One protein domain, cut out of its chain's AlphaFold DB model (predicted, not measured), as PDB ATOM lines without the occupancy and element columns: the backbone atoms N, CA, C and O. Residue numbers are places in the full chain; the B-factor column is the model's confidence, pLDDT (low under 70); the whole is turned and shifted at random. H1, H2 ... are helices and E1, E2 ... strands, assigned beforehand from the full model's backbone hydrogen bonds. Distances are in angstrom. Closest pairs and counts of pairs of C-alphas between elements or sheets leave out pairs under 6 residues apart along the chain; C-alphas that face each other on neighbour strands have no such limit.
ATOM      1  N   SER A  22     -53.673  72.700  63.131       72.06
ATOM      2  CA  SER A  22     -53.734  74.165  62.969       72.06
ATOM      3  C   SER A  22     -52.361  74.837  62.853       72.06
ATOM      4  O   SER A  22     -52.250  75.931  62.300       72.06
ATOM      5  N   LEU A  23     -51.301  74.180  63.332       76.81
ATOM      6  CA  LEU A  23     -49.929  74.692  63.288       76.81
ATOM      7  C   LEU A  23     -49.235  74.406  61.952       76.81
ATOM      8  O   LEU A  23     -48.117  74.869  61.729       76.81
ATOM      9  N   LEU A  24     -49.887  73.651  61.068       82.69
ATOM     10  CA  LEU A  24     -49.347  73.298  59.766       82.69
ATOM     11  C   LEU A  24     -49.660  74.383  58.731       82.69
ATOM     12  O   LEU A  24     -50.792  74.876  58.597       82.69
ATOM     13  N   PHE A  25     -48.644  74.729  57.944       85.50
ATOM     14  CA  PHE A  25     -48.839  75.492  56.720       85.50
ATOM     15  C   PHE A  25     -49.608  74.640  55.708       85.50
ATOM     16  O   PHE A  25     -49.375  73.442  55.576       85.50
ATOM     17  N   ARG A  26     -50.544  75.274  55.008       90.12
ATOM     18  CA  ARG A  26     -51.454  74.666  54.035       90.12
ATOM     19  C   ARG A  26     -51.563  75.597  52.849       90.12
ATOM     20  O   ARG A  26     -51.291  76.793  52.968       90.12
ATOM     21  N   CYS A  27     -51.930  75.032  51.715       93.94
ATOM     22  CA  CYS A  27     -52.111  75.785  50.491       93.94
ATOM     23  C   CYS A  27     -53.365  76.671  50.582       93.94
ATOM     24  O   CYS A  27     -54.415  76.215  51.014       93.94
ATOM     25  N   ASN A  28     -53.270  77.923  50.130       93.56
ATOM     26  CA  ASN A  28     -54.396  78.860  50.071       93.56
ATOM     27  C   ASN A  28     -55.252  78.717  48.798       93.56
ATOM     28  O   ASN A  28     -56.137  79.538  48.568       93.56
ATOM     29  N   HIS A  29     -54.971  77.739  47.932       92.94
ATOM     30  CA  HIS A  29     -55.776  77.514  46.732       92.94
ATOM     31  C   HIS A  29     -57.119  76.886  47.106       92.94
ATOM     32  O   HIS A  29     -57.162  75.949  47.905       92.94
ATOM     33  N   GLN A  30     -58.186  77.390  46.489       89.44
ATOM     34  CA  GLN A  30     -59.509  76.778  46.521       89.44
ATOM     35  C   GLN A  30     -59.718  75.992  45.231       89.44
ATOM     36  O   GLN A  30     -59.452  76.497  44.139       89.44
ATOM     37  N   GLU A  31     -60.182  74.755  45.364       86.06
ATOM     38  CA  GLU A  31     -60.565  73.931  44.226       86.06
ATOM     39  C   GLU A  31     -61.857  74.445  43.576       86.06
ATOM     40  O   GLU A  31     -62.539  75.328  44.098       86.06
ATOM     41  N   LYS A  32     -62.211  73.885  42.412       82.62
ATOM     42  CA  LYS A  32     -63.412  74.287  41.657       82.62
ATOM     43  C   LYS A  32     -64.704  74.139  42.464       82.62
ATOM     44  O   LYS A  32     -65.624  74.923  42.266       82.62
ATOM     45  N   ASP A  33     -64.727  73.189  43.392       81.44
ATOM     46  CA  ASP A  33     -65.869  72.921  44.267       81.44
ATOM     47  C   ASP A  33     -65.890  73.842  45.504       81.44
ATOM     48  O   ASP A  33     -66.657  73.615  46.433       81.44
ATOM     49  N   GLY A  34     -65.009  74.849  45.565       80.62
ATOM     50  CA  GLY A  34     -64.867  75.767  46.701       80.62
ATOM     51  C   GLY A  34     -64.100  75.182  47.890       80.62
ATOM     52  O   GLY A  34     -63.813  75.895  48.852       80.62
ATOM     53  N   LYS A  35     -63.721  73.901  47.828       83.88
ATOM     54  CA  LYS A  35     -62.988  73.230  48.904       83.88
ATOM     55  C   LYS A  35     -61.558  73.767  49.024       83.88
ATOM     56  O   LYS A  35     -60.865  73.883  48.007       83.88
ATOM     57  N   PRO A  36     -61.088  74.091  50.241       86.19
ATOM     58  CA  PRO A  36     -59.706  74.494  50.450       86.19
ATOM     59  C   PRO A  36     -58.767  73.300  50.253       86.19
ATOM     60  O   PRO A  36     -59.095  72.163  50.585       86.19
ATOM     61  N   CYS A  37     -57.560  73.554  49.749       90.38
ATOM     62  CA  CYS A  37     -56.539  72.520  49.662       90.38
ATOM     63  C   CYS A  37     -56.056  72.114  51.066       90.38
ATOM     64  O   CYS A  37     -55.367  72.867  51.757       90.38
ATOM     65  N   GLU A  38     -56.365  70.885  51.475       85.00
ATOM     66  CA  GLU A  38     -56.009  70.379  52.805       85.00
ATOM     67  C   GLU A  38     -54.557  69.901  52.917       85.00
ATOM     68  O   GLU A  38     -54.122  69.505  53.995       85.00
ATOM     69  N   GLN A  39     -53.767  69.947  51.844       84.38
ATOM     70  CA  GLN A  39     -52.416  69.395  51.859       84.38
ATOM     71  C   GLN A  39     -51.494  70.184  52.817       84.38
ATOM     72  O   GLN A  39     -51.270  71.384  52.595       84.38
ATOM     73  N   PRO A  40     -50.920  69.545  53.857       87.19
ATOM     74  CA  PRO A  40     -49.895  70.173  54.680       87.19
ATOM     75  C   PRO A  40     -48.614  70.369  53.861       87.19
ATOM     76  O   PRO A  40     -48.254  69.537  53.025       87.19
ATOM     77  N   LEU A  41     -47.926  71.489  54.083       89.69
ATOM     78  CA  LEU A  41     -46.795  71.909  53.261       89.69
ATOM     79  C   LEU A  41     -45.480  71.898  54.035       89.69
ATOM     80  O   LEU A  41     -45.217  72.792  54.834       89.69
ATOM     81  N   ASP A  42     -44.600  70.964  53.677       87.56
ATOM     82  CA  ASP A  42     -43.173  71.029  54.022       87.56
ATOM     83  C   ASP A  42     -42.379  71.869  53.019       87.56
ATOM     84  O   ASP A  42     -41.328  72.424  53.330       87.56
ATOM     85  N   LYS A  43     -42.865  71.966  51.780       90.88
ATOM     86  CA  LYS A  43     -42.302  72.803  50.719       90.88
ATOM     87  C   LYS A  43     -43.448  73.440  49.957       90.88
ATOM     88  O   LYS A  43     -44.414  72.764  49.613       90.88
ATOM     89  N   GLY A  44     -43.321  74.725  49.662       93.94
ATOM     90  CA  GLY A  44     -44.366  75.462  48.966       93.94
ATOM     91  C   GLY A  44     -43.836  76.674  48.224       93.94
ATOM     92  O   GLY A  44     -42.647  76.995  48.275       93.94
ATOM     93  N   TRP A  45     -44.741  77.332  47.519       95.62
ATOM     94  CA  TRP A  45     -44.487  78.554  46.776       95.62
ATOM     95  C   TRP A  45     -45.183  79.711  47.467       95.62
ATOM     96  O   TRP A  45     -46.398  79.686  47.636       95.62
ATOM     97  N   VAL A  46     -44.411  80.715  47.864       93.88
ATOM     98  CA  VAL A  46     -44.925  81.936  48.478       93.88
ATOM     99  C   VAL A  46     -44.921  83.036  47.430       93.88
ATOM    100  O   VAL A  46     -43.944  83.222  46.703       93.88
ATOM    101  N   THR A  47     -46.029  83.753  47.346       94.81
ATOM    102  CA  THR A  47     -46.181  84.920  46.475       94.81
ATOM    103  C   THR A  47     -45.774  86.203  47.194       94.81
ATOM    104  O   THR A  47     -45.802  86.271  48.419       94.81
ATOM    105  N   ALA A  48     -45.449  87.258  46.442       90.94
ATOM    106  CA  ALA A  48     -45.171  88.582  47.017       90.94
ATOM    107  C   ALA A  48     -46.359  89.193  47.792       90.94
ATOM    108  O   ALA A  48     -46.153  90.049  48.640       90.94
ATOM    109  N   CYS A  49     -47.586  88.742  47.515       91.12
ATOM    110  CA  CYS A  49     -48.795  89.099  48.261       91.12
ATOM    111  C   CYS A  49     -49.086  88.127  49.415       91.12
ATOM    112  O   CYS A  49     -50.226  88.026  49.856       91.12
ATOM    113  N   SER A  50     -48.079  87.381  49.874       90.75
ATOM    114  CA  SER A  50     -48.165  86.539  51.068       90.75
ATOM    115  C   SER A  50     -49.149  85.366  50.985       90.75
ATOM    116  O   SER A  50     -49.533  84.823  52.011       90.75
ATOM    117  N   HIS A  51     -49.518  84.903  49.790       93.44
ATOM    118  CA  HIS A  51     -50.263  83.649  49.622       93.44
ATOM    119  C   HIS A  51     -49.325  82.475  49.337       93.44
ATOM    120  O   HIS A  51     -48.369  82.610  48.564       93.44
ATOM    121  N   LEU A  52     -49.625  81.332  49.947       94.94
ATOM    122  CA  LEU A  52     -48.853  80.101  49.932       94.94
ATOM    123  C   LEU A  52     -49.545  79.004  49.110       94.94
ATOM    124  O   LEU A  52     -50.732  78.725  49.274       94.94
ATOM    125  N   PHE A  53     -48.780  78.315  48.264       96.06
ATOM    126  CA  PHE A  53     -49.284  77.280  47.363       96.06
ATOM    127  C   PHE A  53     -48.482  75.983  47.453       96.06
ATOM    128  O   PHE A  53     -47.256  76.007  47.595       96.06
ATOM    129  N   CYS A  54     -49.165  74.839  47.330       96.12
ATOM    130  CA  CYS A  54     -48.494  73.562  47.105       96.12
ATOM    131  C   CYS A  54     -47.858  73.540  45.707       96.12
ATOM    132  O   CYS A  54     -48.171  74.369  44.847       96.12
ATOM    133  N   ASN A  55     -46.952  72.591  45.468       95.75
ATOM    134  CA  ASN A  55     -46.246  72.518  44.190       95.75
ATOM    135  C   ASN A  55     -47.203  72.314  43.006       95.75
ATOM    136  O   ASN A  55     -47.043  72.945  41.967       95.75
ATOM    137  N   GLU A  56     -48.215  71.468  43.184       95.38
ATOM    138  CA  GLU A  56     -49.204  71.156  42.155       95.38
ATOM    139  C   GLU A  56     -50.037  72.383  41.769       95.38
ATOM    140  O   GLU A  56     -50.086  72.752  40.596       95.38
ATOM    141  N   HIS A  57     -50.634  73.063  42.753       95.88
ATOM    142  CA  HIS A  57     -51.456  74.248  42.511       95.88
ATOM    143  C   HIS A  57     -50.648  75.417  41.956       95.88
ATOM    144  O   HIS A  57     -51.114  76.096  41.041       95.88
ATOM    145  N   ALA A  58     -49.423  75.625  42.449       95.69
ATOM    146  CA  ALA A  58     -48.544  76.651  41.908       95.69
ATOM    147  C   ALA A  58     -48.209  76.378  40.434       95.69
ATOM    148  O   ALA A  58     -48.402  77.252  39.593       95.69
ATOM    149  N   HIS A  59     -47.765  75.163  40.098       95.31
ATOM    150  CA  HIS A  59     -47.431  74.824  38.714       95.31
ATOM    151  C   HIS A  59     -48.642  74.897  37.786       95.31
ATOM    152  O   HIS A  59     -48.530  75.446  36.696       95.31
ATOM    153  N   ARG A  60     -49.802  74.388  38.214       95.44
ATOM    154  CA  ARG A  60     -51.032  74.421  37.413       95.44
ATOM    155  C   ARG A  60     -51.471  75.854  37.105       95.44
ATOM    156  O   ARG A  60     -51.788  76.161  35.960       95.44
ATOM    157  N   TRP A  61     -51.495  76.720  38.118       95.62
ATOM    158  CA  TRP A  61     -51.988  78.088  37.971       95.62
ATOM    159  C   TRP A  61     -50.990  78.981  37.229       95.62
ATOM    160  O   TRP A  61     -51.311  79.564  36.191       95.62
ATOM    161  N   PHE A  62     -49.750  79.037  37.718       95.19
ATOM    162  CA  PHE A  62     -48.743  79.970  37.217       95.19
ATOM    163  C   PHE A  62     -48.083  79.529  35.901       95.19
ATOM    164  O   PHE A  62     -47.281  80.271  35.344       95.19
ATOM    165  N   ALA A  63     -48.444  78.359  35.358       94.94
ATOM    166  CA  ALA A  63     -48.116  78.005  33.976       94.94
ATOM    167  C   ALA A  63     -48.875  78.859  32.945       94.94
ATOM    168  O   ALA A  63     -48.417  78.995  31.814       94.94
ATOM    169  N   SER A  64     -50.038  79.405  33.316       94.31
ATOM    170  CA  SER A  64     -50.924  80.144  32.404       94.31
ATOM    171  C   SER A  64     -51.328  81.532  32.904       94.31
ATOM    172  O   SER A  64     -51.876  82.310  32.131       94.31
ATOM    173  N   HIS A  65     -51.050  81.860  34.169       94.62
ATOM    174  CA  HIS A  65     -51.450  83.119  34.795       94.62
ATOM    175  C   HIS A  65     -50.272  83.770  35.531       94.62
ATOM    176  O   HIS A  65     -49.483  83.090  36.179       94.62
ATOM    177  N   ASP A  66     -50.193  85.099  35.495       94.81
ATOM    178  CA  ASP A  66     -49.210  85.920  36.221       94.81
ATOM    179  C   ASP A  66     -49.802  86.612  37.468       94.81
ATOM    180  O   ASP A  66     -49.116  87.368  38.164       94.81
ATOM    181  N   SER A  67     -51.080  86.346  37.753       96.00
ATOM    182  CA  SER A  67     -51.845  86.903  38.869       96.00
ATOM    183  C   SER A  67     -52.013  85.899  40.009       96.00
ATOM    184  O   SER A  67     -52.006  84.685  39.801       96.00
ATOM    185  N   CYS A  68     -52.192  86.387  41.236       95.31
ATOM    186  CA  CYS A  68     -52.441  85.520  42.388       95.31
ATOM    187  C   CYS A  68     -53.858  84.927  42.302       95.31
ATOM    188  O   CYS A  68     -54.811  85.692  42.143       95.31
ATOM    189  N   PRO A  69     -54.057  83.604  42.463       93.81
ATOM    190  CA  PRO A  69     -55.397  83.018  42.402       93.81
ATOM    191  C   PRO A  69     -56.307  83.469  43.550       93.81
ATOM    192  O   PRO A  69     -57.522  83.388  43.406       93.81
ATOM    193  N   VAL A  70     -55.732  83.939  44.665       92.88
ATOM    194  CA  VAL A  70     -56.483  84.342  45.862       92.88
ATOM    195  C   VAL A  70     -56.880  85.816  45.785       92.88
ATOM    196  O   VAL A  70     -58.060  86.133  45.718       92.88
ATOM    197  N   CYS A  71     -55.904  86.728  45.732       92.94
ATOM    198  CA  CYS A  71     -56.162  88.173  45.785       92.94
ATOM    199  C   CYS A  71     -56.115  88.882  44.424       92.94
ATOM    200  O   CYS A  71     -56.248  90.100  44.368       92.94
ATOM    201  N   ARG A  72     -55.882  88.147  43.326       93.25
ATOM    202  CA  ARG A  72     -55.832  88.669  41.944       93.25
ATOM    203  C   ARG A  72     -54.769  89.742  41.665       93.25
ATOM    204  O   ARG A  72     -54.729  90.272  40.562       93.25
ATOM    205  N   THR A  73     -53.859  90.018  42.601       91.50
ATOM    206  CA  THR A  73     -52.726  90.936  42.393       91.50
ATOM    207  C   THR A  73     -51.807  90.435  41.275       91.50
ATOM    208  O   THR A  73     -51.481  89.247  41.255       91.50
ATOM    209  N   ASN A  74     -51.353  91.331  40.390       90.88
ATOM    210  CA  ASN A  74     -50.307  91.089  39.393       90.88
ATOM    211  C   ASN A  74     -49.310  92.278  39.343       90.88
ATOM    212  O   ASN A  74     -49.664  93.383  39.758       90.88
ATOM    213  N   PRO A  75     -48.055  92.074  38.896       86.94
ATOM    214  CA  PRO A  75     -47.414  90.788  38.612       86.94
ATOM    215  C   PRO A  75     -47.031  90.041  39.900       86.94
ATOM    216  O   PRO A  75     -46.586  90.638  40.883       86.94
ATOM    217  N   VAL A  76     -47.158  88.713  39.899       90.25
ATOM    218  CA  VAL A  76     -46.771  87.883  41.047       90.25
ATOM    219  C   VAL A  76     -45.332  87.400  40.925       90.25
ATOM    220  O   VAL A  76     -44.969  86.685  39.997       90.25
ATOM    221  N   LYS A  77     -44.517  87.716  41.936       93.25
ATOM    222  CA  LYS A  77     -43.230  87.043  42.159       93.25
ATOM    223  C   LYS A  77     -43.442  85.822  43.046       93.25
ATOM    224  O   LYS A  77     -44.097  85.930  44.083       93.25
ATOM    225  N   LEU A  78     -42.865  84.693  42.641       93.19
ATOM    226  CA  LEU A  78     -42.941  83.410  43.336       93.19
ATOM    227  C   LEU A  78     -41.585  83.049  43.929       93.19
ATOM    228  O   LEU A  78     -40.570  83.063  43.234       93.19
ATOM    229  N   VAL A  79     -41.578  82.669  45.202       94.69
ATOM    230  CA  VAL A  79     -40.394  82.160  45.890       94.69
ATOM    231  C   VAL A  79     -40.700  80.771  46.419       94.69
ATOM    232  O   VAL A  79     -41.628  80.579  47.206       94.69
ATOM    233  N   ARG A  80     -39.907  79.786  45.998       93.38
ATOM    234  CA  ARG A  80     -39.977  78.442  46.566       93.38
ATOM    235  C   ARG A  80     -39.338  78.448  47.949       93.38
ATOM    236  O   ARG A  80     -38.196  78.873  48.103       93.38
ATOM    237  N   MET A  81     -40.056  77.943  48.943       89.25
ATOM    238  CA  MET A  81     -39.590  77.880  50.322       89.25
ATOM    239  C   MET A  81     -39.697  76.467  50.885       89.25
ATOM    240  O   MET A  81     -40.663  75.747  50.638       89.25
ATOM    241  N   ASP A  82     -38.687  76.088  51.666       88.69
ATOM    242  CA  ASP A  82     -38.701  74.884  52.494       88.69
ATOM    243  C   ASP A  82     -39.248  75.238  53.882       88.69
ATOM    244  O   ASP A  82     -38.548  75.824  54.711       88.69
ATOM    245  N   LEU A  83     -40.519  74.921  54.091       85.12
ATOM    246  CA  LEU A  83     -41.301  75.191  55.294       85.12
ATOM    247  C   LEU A  83     -41.134  74.103  56.362       85.12
ATOM    248  O   LEU A  83     -41.724  74.217  57.435       85.12
ATOM    249  N   SER A  84     -40.313  73.077  56.111       85.19
ATOM    250  CA  SER A  84     -40.038  72.048  57.109       85.19
ATOM    251  C   SER A  84     -39.425  72.673  58.362       85.19
ATOM    252  O   SER A  84     -38.585  73.580  58.300       85.19
ATOM    253  N   ARG A  85     -39.782  72.155  59.539       78.56
ATOM    254  CA  ARG A  85     -39.249  72.687  60.803       78.56
ATOM    255  C   ARG A  85     -37.729  72.591  60.905       78.56
ATOM    256  O   ARG A  85     -37.105  73.479  61.479       78.56
ATOM    257  N   ALA A  86     -37.117  71.559  60.329       79.25
ATOM    258  CA  ALA A  86     -35.660  71.427  60.288       79.25
ATOM    259  C   ALA A  86     -34.998  72.539  59.453       79.25
ATOM    260  O   ALA A  86     -33.929  73.041  59.812       79.25
ATOM    261  N   SER A  87     -35.628  72.944  58.347       81.12
ATOM    262  CA  SER A  87     -35.209  74.103  57.554       81.12
ATOM    263  C   SER A  87     -35.439  75.407  58.317       81.12
ATOM    264  O   SER A  87     -34.516  76.211  58.433       81.12
ATOM    265  N   LEU A  88     -36.625  75.601  58.905       75.06
ATOM    266  CA  LEU A  88     -36.968  76.810  59.661       75.06
ATOM    267  C   LEU A  88     -36.059  77.023  60.875       75.06
ATOM    268  O   LEU A  88     -35.574  78.129  61.076       75.06
ATOM    269  N   ARG A  89     -35.749  75.974  61.648       77.12
ATOM    270  CA  ARG A  89     -34.822  76.059  62.792       77.12
ATOM    271  C   ARG A  89     -33.409  76.459  62.371       77.12
ATOM    272  O   ARG A  89     -32.768  77.239  63.071       77.12
ATOM    273  N   ARG A  90     -32.922  75.943  61.234       77.19
ATOM    274  CA  ARG A  90     -31.606  76.313  60.688       77.19
ATOM    275  C   ARG A  90     -31.602  77.745  60.159       77.19
ATOM    276  O   ARG A  90     -30.762  78.535  60.578       77.19
ATOM    277  N   ARG A  91     -32.572  78.085  59.303       74.25
ATOM    278  CA  ARG A  91     -32.695  79.417  58.695       74.25
ATOM    279  C   ARG A  91     -32.955  80.502  59.730       74.25
ATOM    280  O   ARG A  91     -32.355  81.557  59.620       74.25
ATOM    281  N   GLY A  92     -33.780  80.227  60.738       72.00
ATOM    282  CA  GLY A  92     -34.143  81.177  61.788       72.00
ATOM    283  C   GLY A  92     -32.947  81.656  62.607       72.00
ATOM    284  O   GLY A  92     -32.880  82.825  62.953       72.00
ATOM    285  N   LYS A  93     -31.959  80.792  62.873       69.88
ATOM    286  CA  LYS A  93     -30.725  81.220  63.552       69.88
ATOM    287  C   LYS A  93     -29.805  81.999  62.613       69.88
ATOM    288  O   LYS A  93     -29.253  83.018  63.009       69.88
ATOM    289  N   SER A  94     -29.652  81.542  61.370       69.19
ATOM    290  CA  SER A  94     -28.753  82.183  60.404       69.19
ATOM    291  C   SER A  94     -29.287  83.503  59.842       69.19
ATOM    292  O   SER A  94     -28.493  84.356  59.472       69.19
ATOM    293  N   CYS A  95     -30.609  83.687  59.756       72.56
ATOM    294  CA  CYS A  95     -31.207  84.888  59.168       72.56
ATOM    295  C   CYS A  95     -31.118  86.111  60.081       72.56
ATOM    296  O   CYS A  95     -31.303  87.217  59.596       72.56
ATOM    297  N   LEU A  96     -30.841  85.915  61.375       76.06
ATOM    298  CA  LEU A  96     -30.718  86.994  62.355       76.06
ATOM    299  C   LEU A  96     -29.267  87.470  62.538       76.06
ATOM    300  O   LEU A  96     -29.031  88.466  63.218       76.06
TER     301      LEU A  96
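AT A GLANCE: This is residues 22 to 96 of the 355 residues of the protein "CCNB1IP1 protein" of Symbiodinium necroappetens (UniProt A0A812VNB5). With little regular structure, this is a two-stranded antiparallel ribbon, E1 and E2, with helix H1 near E1, helix H2 at the opposite end of the domain from H1, and long loops. The 75 printed residues hold E1, H1, E2, H2 in that order, a mixed class with 28 residues in named elements. The whole is compact, with a radius of gyration of the C-alphas of 13.0 A and spans of 38 by 26 by 17 A.

IN THESE COORDINATES: After residues 22 to 42, E1 is residues 43 to 47, 13.4 A, from C-alpha 43 at (-42.302, 72.803, 50.719). H1 is residues 55 to 62, 10.5 A. E2 is residues 78 to 82, 13.2 A. H2 is residues 85 to 94, 14.2 A, ending at C-alpha 94 (-28.753, 82.183, 60.404).

HOW THE PARTS SIT: E1 and E2 are antiparallel at 151 degrees; N 46 and O 79 are 2.9 A apart, within hydrogen-bond range. Residues 45 to 46 of E1 also pair antiparallel with 52 to 53. The closest C-alphas of E1 and H1, Gly 44 and Asn 55, are 5.9 A apart. H2 is apart from E1 and H1. Every O i to N i+4 pair is within range in H1, 5 of 6 in H2.

THE WHOLE: The printed part has no cut. The link H1 to E2 is long, 15 residues. Residues 93 to 94 have pLDDT under 70.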